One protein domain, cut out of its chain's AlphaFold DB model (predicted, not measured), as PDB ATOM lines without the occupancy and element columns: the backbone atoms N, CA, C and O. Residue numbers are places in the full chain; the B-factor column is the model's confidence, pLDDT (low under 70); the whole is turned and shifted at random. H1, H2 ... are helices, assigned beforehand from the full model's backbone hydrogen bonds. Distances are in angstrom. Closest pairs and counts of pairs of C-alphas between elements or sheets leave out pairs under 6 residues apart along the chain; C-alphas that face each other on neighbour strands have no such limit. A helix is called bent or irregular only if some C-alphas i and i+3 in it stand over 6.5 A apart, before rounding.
ATOM      1  N   MET A   2     145.341 150.402  80.004       63.62
ATOM      2  CA  MET A   2     143.955 150.924  79.891       63.62
ATOM      3  C   MET A   2     143.627 152.229  80.641       63.62
ATOM      4  O   MET A   2     142.965 153.099  80.084       63.62
ATOM      5  N   MET A   3     144.071 152.390  81.893       73.88
ATOM      6  CA  MET A   3     143.679 153.552  82.706       73.88
ATOM      7  C   MET A   3     144.370 154.862  82.295       73.88
ATOM      8  O   MET A   3     143.779 155.922  82.455       73.88
ATOM      9  N   GLY A   4     145.587 154.818  81.740       82.44
ATOM     10  CA  GLY A   4     146.329 156.039  81.400       82.44
ATOM     11  C   GLY A   4     145.780 156.748  80.158       82.44
ATOM     12  O   GLY A   4     145.754 157.976  80.108       82.44
ATOM     13  N   THR A   5     145.279 155.990  79.181       87.81
ATOM     14  CA  THR A   5     144.621 156.544  77.987       87.81
ATOM     15  C   THR A   5     143.274 157.171  78.343       87.81
ATOM     16  O   THR A   5     142.967 158.274  77.896       87.81
ATOM     17  N   LEU A   6     142.503 156.527  79.225       90.69
ATOM     18  CA  LEU A   6     141.273 157.110  79.757       90.69
ATOM     19  C   LEU A   6     141.549 158.379  80.581       90.69
ATOM     20  O   LEU A   6     140.857 159.382  80.416       90.69
ATOM     21  N   GLU A   7     142.585 158.375  81.425       92.12
ATOM     22  CA  GLU A   7     143.014 159.564  82.172       92.12
ATOM     23  C   GLU A   7     143.395 160.714  81.230       92.12
ATOM     24  O   GLU A   7     143.003 161.857  81.473       92.12
ATOM     25  N   ALA A   8     144.091 160.428  80.126       92.94
ATOM     26  CA  ALA A   8     144.417 161.421  79.104       92.94
ATOM     27  C   ALA A   8     143.156 162.021  78.464       92.94
ATOM     28  O   ALA A   8     143.056 163.242  78.343       92.94
ATOM     29  N   LEU A   9     142.170 161.186  78.122       92.88
ATOM     30  CA  LEU A   9     140.908 161.636  77.530       92.88
ATOM     31  C   LEU A   9     140.081 162.496  78.496       92.88
ATOM     32  O   LEU A   9     139.552 163.527  78.086       92.88
ATOM     33  N   LEU A  10     139.990 162.114  79.775       92.25
ATOM     34  CA  LEU A  10     139.208 162.861  80.767       92.25
ATOM     35  C   LEU A  10     139.879 164.171  81.193       92.25
ATOM     36  O   LEU A  10     139.200 165.164  81.437       92.25
ATOM     37  N   THR A  11     141.207 164.181  81.310       90.44
ATOM     38  CA  THR A  11     141.943 165.345  81.832       90.44
ATOM     39  C   THR A  11     142.487 166.268  80.744       90.44
ATOM     40  O   THR A  11     142.960 167.358  81.059       90.44
ATOM     41  N   GLY A  12     142.501 165.825  79.483       91.88
ATOM     42  CA  GLY A  12     143.212 166.494  78.390       91.88
ATOM     43  C   GLY A  12     144.738 166.510  78.561       91.88
ATOM     44  O   GLY A  12     145.431 167.221  77.835       91.88
ATOM     45  N   SER A  13     145.273 165.765  79.535       93.38
ATOM     46  CA  SER A  13     146.713 165.699  79.795       93.38
ATOM     47  C   SER A  13     147.408 164.811  78.771       93.38
ATOM     48  O   SER A  13     146.844 163.825  78.294       93.38
ATOM     49  N   ARG A  14     148.671 165.115  78.469       91.50
ATOM     50  CA  ARG A  14     149.487 164.226  77.640       91.50
ATOM     51  C   ARG A  14     149.838 162.980  78.443       91.50
ATOM     52  O   ARG A  14     150.093 163.055  79.644       91.50
ATOM     53  N   TYR A  15     149.901 161.840  77.763       87.62
ATOM     54  CA  TYR A  15     150.222 160.566  78.405       87.62
ATOM     55  C   TYR A  15     151.591 160.590  79.105       87.62
ATOM     56  O   TYR A  15     151.731 160.076  80.212       87.62
ATOM     57  N   GLU A  16     152.586 161.254  78.510       89.81
ATOM     58  CA  GLU A  16     153.908 161.426  79.125       89.81
ATOM     59  C   GLU A  16     153.833 162.133  80.486       89.81
ATOM     60  O   GLU A  16     154.454 161.672  81.441       89.81
ATOM     61  N   ASP A  17     152.988 163.154  80.628       93.00
ATOM     62  CA  ASP A  17     152.812 163.861  81.898       93.00
ATOM     63  C   ASP A  17     152.126 162.949  82.932       93.00
ATOM     64  O   ASP A  17     152.533 162.899  84.093       93.00
ATOM     65  N   ILE A  18     151.134 162.163  82.500       91.94
ATOM     66  CA  ILE A  18     150.420 161.192  83.346       91.94
ATOM     67  C   ILE A  18     151.376 160.141  83.920       91.94
ATOM     68  O   ILE A  18     151.323 159.861  85.116       91.94
ATOM     69  N   THR A  19     152.289 159.600  83.109       91.62
ATOM     70  CA  THR A  19     153.231 158.560  83.569       91.62
ATOM     71  C   THR A  19     154.221 159.036  84.628       91.62
ATOM     72  O   THR A  19     154.795 158.217  85.345       91.62
ATOM     73  N   THR A  20     154.407 160.352  84.759       92.75
ATOM     74  CA  THR A  20     155.268 160.949  85.788       92.75
ATOM     75  C   THR A  20     154.538 161.241  87.097       92.75
ATOM     76  O   THR A  20     155.181 161.602  88.085       92.75
ATOM     77  N   ARG A  21     153.205 161.090  87.133       92.50
ATOM     78  CA  ARG A  21     152.410 161.408  88.322       92.50
ATOM     79  C   ARG A  21     152.751 160.470  89.477       92.50
ATOM     80  O   ARG A  21     152.962 159.268  89.271       92.50
ATOM     81  N   PRO A  22     152.754 160.984  90.720       91.31
ATOM     82  CA  PRO A  22     152.798 160.132  91.894       91.31
ATOM     83  C   PRO A  22     151.715 159.055  91.804       91.31
ATOM     84  O   PRO A  22     150.589 159.329  91.397       91.31
ATOM     85  N   ARG A  23     152.056 157.823  92.197       92.69
ATOM     86  CA  ARG A  23     151.130 156.676  92.185       92.69
ATOM     87  C   ARG A  23     150.614 156.278  90.793       92.69
ATOM     88  O   ARG A  23     149.649 155.524  90.708       92.69
ATOM     89  N   HIS A  24     151.232 156.728  89.699       92.19
ATOM     90  CA  HIS A  24     150.837 156.244  88.381       92.19
ATOM     91  C   HIS A  24     151.121 154.744  88.249       92.19
ATOM     92  O   HIS A  24     152.279 154.330  88.167       92.19
ATOM     93  N   GLU A  44     144.771 162.490  90.675       94.94
ATOM     94  CA  GLU A  44     144.300 163.284  89.545       94.94
ATOM     95  C   GLU A  44     143.243 162.542  88.724       94.94
ATOM     96  O   GLU A  44     142.216 163.135  88.392       94.94
ATOM     97  N   PHE A  45     143.438 161.250  88.436       95.00
ATOM     98  CA  PHE A  45     142.438 160.465  87.714       95.00
ATOM     99  C   PHE A  45     141.175 160.249  88.543       95.00
ATOM    100  O   PHE A  45     140.068 160.398  88.031       95.00
ATOM    101  N   THR A  46     141.336 159.963  89.837       96.62
ATOM    102  CA  THR A  46     140.205 159.834  90.766       96.62
ATOM    103  C   THR A  46     139.390 161.133  90.805       96.62
ATOM    104  O   THR A  46     138.169 161.105  90.677       96.62
ATOM    105  N   SER A  47     140.055 162.287  90.904       96.56
ATOM    106  CA  SER A  47     139.408 163.605  90.884       96.56
ATOM    107  C   SER A  47     138.715 163.906  89.549       96.56
ATOM    108  O   SER A  47     137.582 164.394  89.521       96.56
ATOM    109  N   ALA A  48     139.362 163.570  88.429       96.25
ATOM    110  CA  ALA A  48     138.789 163.739  87.099       96.25
ATOM    111  C   ALA A  48     137.506 162.916  86.942       96.25
ATOM    112  O   ALA A  48     136.471 163.468  86.580       96.25
ATOM    113  N   LEU A  49     137.533 161.631  87.310       96.81
ATOM    114  CA  LEU A  49     136.345 160.776  87.308       96.81
ATOM    115  C   LEU A  49     135.230 161.370  88.170       96.81
ATOM    116  O   LEU A  49     134.117 161.525  87.684       96.81
ATOM    117  N   ALA A  50     135.531 161.769  89.410       98.06
ATOM    118  CA  ALA A  50     134.538 162.294  90.348       98.06
ATOM    119  C   ALA A  50     133.850 163.591  89.877       98.06
ATOM    120  O   ALA A  50     132.740 163.893  90.313       98.06
ATOM    121  N   THR A  51     134.505 164.367  89.010       97.44
ATOM    122  CA  THR A  51     134.002 165.657  88.502       97.44
ATOM    123  C   THR A  51     133.455 165.582  87.076       97.44
ATOM    124  O   THR A  51     132.908 166.568  86.582       97.44
ATOM    125  N   THR A  52     133.560 164.421  86.421       96.94
ATOM    126  CA  THR A  52     133.113 164.221  85.039       96.94
ATOM    127  C   THR A  52     131.582 164.222  84.943       96.94
ATOM    128  O   THR A  52     130.883 163.512  85.670       96.94
ATOM    129  N   THR A  53     131.042 165.002  84.005       96.69
ATOM    130  CA  THR A  53     129.602 165.070  83.711       96.69
ATOM    131  C   THR A  53     129.152 163.961  82.757       96.69
ATOM    132  O   THR A  53     129.957 163.389  82.027       96.69
ATOM    133  N   ASP A  54     127.848 163.681  82.689       95.88
ATOM    134  CA  ASP A  54     127.311 162.695  81.734       95.88
ATOM    135  C   ASP A  54     127.629 163.035  80.267       95.88
ATOM    136  O   ASP A  54     127.855 162.137  79.455       95.88
ATOM    137  N   ASP A  55     127.663 164.324  79.915       95.62
ATOM    138  CA  ASP A  55     128.045 164.767  78.570       95.62
ATOM    139  C   ASP A  55     129.516 164.463  78.275       95.62
ATOM    140  O   ASP A  55     129.843 163.997  77.184       95.62
ATOM    141  N   GLN A  56     130.400 164.676  79.255       95.88
ATOM    142  CA  GLN A  56     131.817 164.339  79.128       95.88
ATOM    143  C   GLN A  56     132.034 162.825  79.052       95.88
ATOM    144  O   GLN A  56     132.830 162.380  78.229       95.88
ATOM    145  N   ILE A  57     131.290 162.029  79.834       96.12
ATOM    146  CA  ILE A  57     131.324 160.562  79.741       96.12
ATOM    147  C   ILE A  57     130.982 160.122  78.317       96.12
ATOM    148  O   ILE A  57     131.765 159.407  77.697       96.12
ATOM    149  N   ARG A  58     129.856 160.590  77.762       93.44
ATOM    150  CA  ARG A  58     129.452 160.247  76.387       93.44
ATOM    151  C   ARG A  58     130.488 160.683  75.352       93.44
ATOM    152  O   ARG A  58     130.751 159.948  74.404       93.44
ATOM    153  N   ALA A  59     131.079 161.864  75.534       93.56
ATOM    154  CA  ALA A  59     132.100 162.387  74.633       93.56
ATOM    155  C   ALA A  59     133.398 161.564  74.657       93.56
ATOM    156  O   ALA A  59     134.082 161.499  73.639       93.56
ATOM    157  N   VAL A  60     133.733 160.934  75.788       94.50
ATOM    158  CA  VAL A  60     134.965 160.149  75.968       94.50
ATOM    159  C   VAL A  60     134.770 158.659  75.690       94.50
ATOM    160  O   VAL A  60     135.699 158.022  75.196       94.50
ATOM    161  N   ALA A  61     133.577 158.109  75.922       93.62
ATOM    162  CA  ALA A  61     133.300 156.685  75.740       93.62
ATOM    163  C   ALA A  61     133.596 156.203  74.312       93.62
ATOM    164  O   ALA A  61     134.236 155.170  74.135       93.62
ATOM    165  N   HIS A  62     133.196 156.968  73.289       91.31
ATOM    166  CA  HIS A  62     133.451 156.581  71.901       91.31
ATOM    167  C   HIS A  62     134.943 156.647  71.521       91.31
ATOM    168  O   HIS A  62     135.462 155.628  71.071       91.31
ATOM    169  N   PRO A  63     135.676 157.762  71.735       91.69
ATOM    170  CA  PRO A  63     137.123 157.791  71.520       91.69
ATOM    171  C   PRO A  63     137.870 156.696  72.275       91.69
ATOM    172  O   PRO A  63     138.782 156.098  71.712       91.69
ATOM    173  N   TRP A  64     137.472 156.412  73.518       91.25
ATOM    174  CA  TRP A  64     138.092 155.367  74.323       91.25
ATOM    175  C   TRP A  64     137.830 153.968  73.756       91.25
ATOM    176  O   TRP A  64     138.742 153.156  73.713       91.25
ATOM    177  N   SER A  65     136.636 153.696  73.220       90.94
ATOM    178  CA  SER A  65     136.317 152.402  72.592       90.94
ATOM    179  C   SER A  65     137.180 152.082  71.365       90.94
ATOM    180  O   SER A  65     137.365 150.915  71.018       90.94
ATOM    181  N   GLN A  66     137.712 153.117  70.712       89.50
ATOM    182  CA  GLN A  66     138.558 153.002  69.524       89.50
ATOM    183  C   GLN A  66     140.048 152.842  69.849       89.50
ATOM    184  O   GLN A  66     140.856 152.710  68.929       89.50
ATOM    185  N   THR A  67     140.441 152.884  71.123       87.00
ATOM    186  CA  THR A  67     141.851 152.764  71.492       87.00
ATOM    187  C   THR A  67     142.330 151.316  71.376       87.00
ATOM    188  O   THR A  67     141.544 150.361  71.401       87.00
ATOM    189  N   GLU A  68     143.643 151.139  71.208       82.12
ATOM    190  CA  GLU A  68     144.261 149.827  70.968       82.12
ATOM    191  C   GLU A  68     143.966 148.820  72.089       82.12
ATOM    192  O   GLU A  68     143.939 147.617  71.846       82.12
ATOM    193  N   GLU A  69     143.671 149.294  73.300       78.94
ATOM    194  CA  GLU A  69     143.339 148.454  74.449       78.94
ATOM    195  C   GLU A  69     142.086 147.600  74.255       78.94
ATOM    196  O   GLU A  69     141.990 146.525  74.850       78.94
ATOM    197  N   PHE A  70     141.154 148.042  73.413       81.81
ATOM    198  CA  PHE A  70     139.939 147.294  73.099       81.81
ATOM    199  C   PHE A  70     139.969 146.653  71.717       81.81
ATOM    200  O   PHE A  70     139.009 145.981  71.346       81.81
ATOM    201  N   TRP A  71     141.030 146.871  70.931       77.44
ATOM    202  CA  TRP A  71     141.114 146.430  69.533       77.44
ATOM    203  C   TRP A  71     139.910 146.883  68.679       77.44
ATOM    204  O   TRP A  71     139.538 146.211  67.718       77.44
ATOM    205  N   GLY A  72     139.272 147.999  69.054       73.06
ATOM    206  CA  GLY A  72     138.040 148.504  68.436       73.06
ATOM    207  C   GLY A  72     136.780 147.666  68.700       73.06
ATOM    208  O   GLY A  72     135.768 147.880  68.037       73.06
ATOM    209  N   LEU A  73     136.829 146.703  69.626       80.75
ATOM    210  CA  LEU A  73     135.734 145.763  69.901       80.75
ATOM    211  C   LEU A  73     134.814 146.196  71.046       80.75
ATOM    212  O   LEU A  73     133.778 145.567  71.248       80.75
ATOM    213  N   ALA A  74     135.178 147.230  71.806       88.50
ATOM    214  CA  ALA A  74     134.335 147.713  72.892       88.50
ATOM    215  C   ALA A  74     133.155 148.534  72.358       88.50
ATOM    216  O   ALA A  74     133.341 149.456  71.553       88.50
ATOM    217  N   ASP A  75     131.956 148.228  72.854       92.69
ATOM    218  CA  ASP A  75     130.761 149.028  72.602       92.69
ATOM    219  C   ASP A  75     130.837 150.335  73.419       92.69
ATOM    220  O   ASP A  75     130.973 150.293  74.645       92.69
ATOM    221  N   PRO A  76     130.751 151.519  72.783       93.19
ATOM    222  CA  PRO A  76     130.681 152.790  73.498       93.19
ATOM    223  C   PRO A  76     129.552 152.882  74.536       93.19
ATOM    224  O   PRO A  76     129.687 153.643  75.498       93.19
ATOM    225  N   ALA A  77     128.440 152.161  74.354       94.31
ATOM    226  CA  ALA A  77     127.349 152.122  75.326       94.31
ATOM    227  C   ALA A  77     127.790 151.423  76.620       94.31
ATOM    228  O   ALA A  77     127.672 152.013  77.694       94.31
ATOM    229  N   ASP A  78     128.415 150.250  76.509       94.56
ATOM    230  CA  ASP A  78     128.954 149.511  77.658       94.56
ATOM    231  C   ASP A  78     130.030 150.330  78.390       94.56
ATOM    232  O   ASP A  78     130.069 150.390  79.620       94.56
ATOM    233  N   LEU A  79     130.891 151.030  77.640       93.62
ATOM    234  CA  LEU A  79     131.900 151.911  78.236       93.62
ATOM    235  C   LEU A  79     131.281 153.131  78.925       93.62
ATOM    236  O   LEU A  79     131.824 153.603  79.920       93.62
ATOM    237  N   THR A  80     130.159 153.648  78.422       96.50
ATOM    238  CA  THR A  80     129.425 154.746  79.068       96.50
ATOM    239  C   THR A  80     128.915 154.312  80.439       96.50
ATOM    240  O   THR A  80     129.130 155.036  81.411       96.50
ATOM    241  N   GLU A  81     128.295 153.135  80.527       96.62
ATOM    242  CA  GLU A  81     127.802 152.576  81.792       96.62
ATOM    243  C   GLU A  81     128.957 152.330  82.772       96.62
ATOM    244  O   GLU A  81     128.924 152.798  83.911       96.62
ATOM    245  N   LEU A  82     130.051 151.721  82.300       94.62
ATOM    246  CA  LEU A  82     131.254 151.517  83.107       94.62
ATOM    247  C   LEU A  82     131.825 152.839  83.651       94.62
ATOM    248  O   LEU A  82     132.218 152.922  84.814       94.62
ATOM    249  N   LEU A  83     131.891 153.887  82.828       96.12
ATOM    250  CA  LEU A  83     132.400 155.195  83.250       96.12
ATOM    251  C   LEU A  83     131.493 155.872  84.283       96.12
ATOM    252  O   LEU A  83     132.002 156.576  85.158       96.12
ATOM    253  N   GLN A  84     130.178 155.654  84.218       97.88
ATOM    254  CA  GLN A  84     129.242 156.128  85.240       97.88
ATOM    255  C   GLN A  84     129.492 155.425  86.578       97.88
ATOM    256  O   GLN A  84     129.621 156.100  87.601       97.88
ATOM    257  N   ASP A  85     129.677 154.104  86.567       97.62
ATOM    258  CA  ASP A  85     130.010 153.335  87.771       97.62
ATOM    259  C   ASP A  85     131.348 153.777  88.385       97.62
ATOM    260  O   ASP A  85     131.473 153.942  89.607       97.62
ATOM    261  N   LEU A  86     132.357 154.017  87.541       96.62
ATOM    262  CA  LEU A  86     133.668 154.510  87.967       96.62
ATOM    263  C   LEU A  86     133.597 155.933  88.529       96.62
ATOM    264  O   LEU A  86     134.229 156.201  89.555       96.62
ATOM    265  N   ARG A  87     132.816 156.836  87.918       98.06
ATOM    266  CA  ARG A  87     132.545 158.169  88.478       98.06
ATOM    267  C   ARG A  87     131.924 158.041  89.857       98.06
ATOM    268  O   ARG A  87     132.403 158.672  90.794       98.06
ATOM    269  N   ASP A  88     130.881 157.236  89.998       98.25
ATOM    270  CA  ASP A  88     130.147 157.127  91.255       98.25
ATOM    271  C   ASP A  88     131.033 156.538  92.363       98.25
ATOM    272  O   ASP A  88     130.969 156.965  93.522       98.25
ATOM    273  N   LEU A  89     131.919 155.596  92.018       98.06
ATOM    274  CA  LEU A  89     132.972 155.114  92.912       98.06
ATOM    275  C   LEU A  89     133.954 156.225  93.303       98.06
ATOM    276  O   LEU A  89     134.259 156.375  94.490       98.06
ATOM    277  N   ALA A  90     134.426 157.010  92.336       98.00
ATOM    278  CA  ALA A  90     135.358 158.105  92.570       98.00
ATOM    279  C   ALA A  90     134.749 159.217  93.435       98.00
ATOM    280  O   ALA A  90     135.401 159.679  94.366       98.00
ATOM    281  N   VAL A  91     133.476 159.574  93.225       98.50
ATOM    282  CA  VAL A  91     132.739 160.533  94.067       98.50
ATOM    283  C   VAL A  91     132.753 160.090  95.527       98.50
ATOM    284  O   VAL A  91     133.102 160.880  96.407       98.50
ATOM    285  N   ARG A  92     132.431 158.818  95.799       98.38
ATOM    286  CA  ARG A  92     132.477 158.274  97.166       98.38
ATOM    287  C   ARG A  92     133.894 158.315  97.734       98.38
ATOM    288  O   ARG A  92     134.078 158.708  98.882       98.38
ATOM    289  N   ALA A  93     134.896 157.936  96.943       98.00
ATOM    290  CA  ALA A  93     136.288 157.970  97.382       98.00
ATOM    291  C   ALA A  93     136.733 159.394  97.755       98.00
ATOM    292  O   ALA A  93     137.272 159.594  98.840       98.00
ATOM    293  N   THR A  94     136.420 160.393  96.925       97.50
ATOM    294  CA  THR A  94     136.739 161.802  97.189       97.50
ATOM    295  C   THR A  94     136.021 162.333  98.431       97.50
ATOM    296  O   THR A  94     136.656 162.980  99.262       97.50
ATOM    297  N   GLN A  95     134.731 162.025  98.613       97.69
ATOM    298  CA  GLN A  95     133.962 162.439  99.799       97.69
ATOM    299  C   GLN A  95     134.550 161.899 101.109       97.69
ATOM    300  O   GLN A  95     134.499 162.577 102.134       97.69
ATOM    301  N   HIS A  96     135.126 160.698 101.070       96.94
ATOM    302  CA  HIS A  96     135.748 160.048 102.223       96.94
ATOM    303  C   HIS A  96     137.271 160.232 102.300       96.94
ATOM    304  O   HIS A  96     137.899 159.657 103.185       96.94
ATOM    305  N   GLN A  97     137.873 161.028 101.408       96.19
ATOM    306  CA  GLN A  97     139.329 161.220 101.321       96.19
ATOM    307  C   GLN A  97     140.102 159.891 101.189       96.19
ATOM    308  O   GLN A  97     141.178 159.711 101.757       96.19
ATOM    309  N   HIS A  98     139.534 158.941 100.446       97.69
ATOM    310  CA  HIS A  98     140.139 157.646 100.160       97.69
ATOM    311  C   HIS A  98     140.882 157.656  98.823       97.69
ATOM    312  O   HIS A  98     140.458 158.295  97.861       97.69
ATOM    313  N   HIS A  99     141.944 156.856  98.743       96.62
ATOM    314  CA  HIS A  99     142.600 156.536  97.479       96.62
ATOM    315  C   HIS A  99     141.935 155.332  96.809       96.62
ATOM    316  O   HIS A  99     141.537 154.380  97.487       96.62
TER     317      HIS A  99
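What this domain is: This is residues 2 to 24 and 44 to 99 of the 106 residues of an uncharacterized protein of Microbispora bryophytorum (UniProt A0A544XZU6). One long helix, H5, makes a base along the longest axis, with H3 and H4 packed across it toward its two ends; H1 bridges H3 and H4 on the side away from H5, and short H2 packs on H1, farthest out. The 79 printed residues hold five named helices, H1 to H5 in chain order, and no named strand; the class is all helix. The whole is compact, with a radius of gyration of the C-alphas of 12.4 A and spans of 35 by 27 by 16 A.

Where its parts are: H1, residues 2 to 11, begins at C-alpha 2 (143.955, 150.924, 79.891) and is 14.7 A long. H2 is residues 15 to 19, and H3 is residues 44 to 51. H4, residues 54 to 65, is 16.5 A long and only just irregular: C-alphas 59 and 62 are 6.6 A apart. H5, residues 76 to 95, runs 28.2 A to C-alpha 95 (133.962, 162.439, 99.799).

How they stand to each other: H1 is the hub and touches H2, the closest C-alphas being those of Ala 8 and Tyr 15, 5.9 A apart. H1 touches H3 at a steep tilt of 60 degrees, the same way; the closest C-alphas, of Glu 7 and Phe 45, are 5.6 A apart. H1 touches H4 at a steep tilt of 41 degrees, opposite ways; the closest C-alphas, of Leu 9 and Val 60, are 6.3 A apart. H3 touches H5 about perpendicular, at 80 degrees, with the C-alphas of Ala 50 and Val 91 closest at 4.5 A. H5 touches H4 with residues 76 to 84 alone, at a steep tilt of 55 degrees, opposite ways; the C-alphas of His 62 and Pro 76 are closest at 5.0 A. H1 and H5 are apart. In H2, H3 and H5 every O i to N i+4 pair is within hydrogen-bond range; in H1 5 of 6 are, in H4 6 of 8.

The domain as a whole: The C-alphas farthest apart, of Trp 71 and His 96, are 35.8 A apart. Residues 25 to 43 are not printed, and C-alphas 24 and 44 are 9.7 A apart across the cut. Of the links printed whole, none is long. The mean pLDDT of the printed part is 92.3, and residue 2 is under 70.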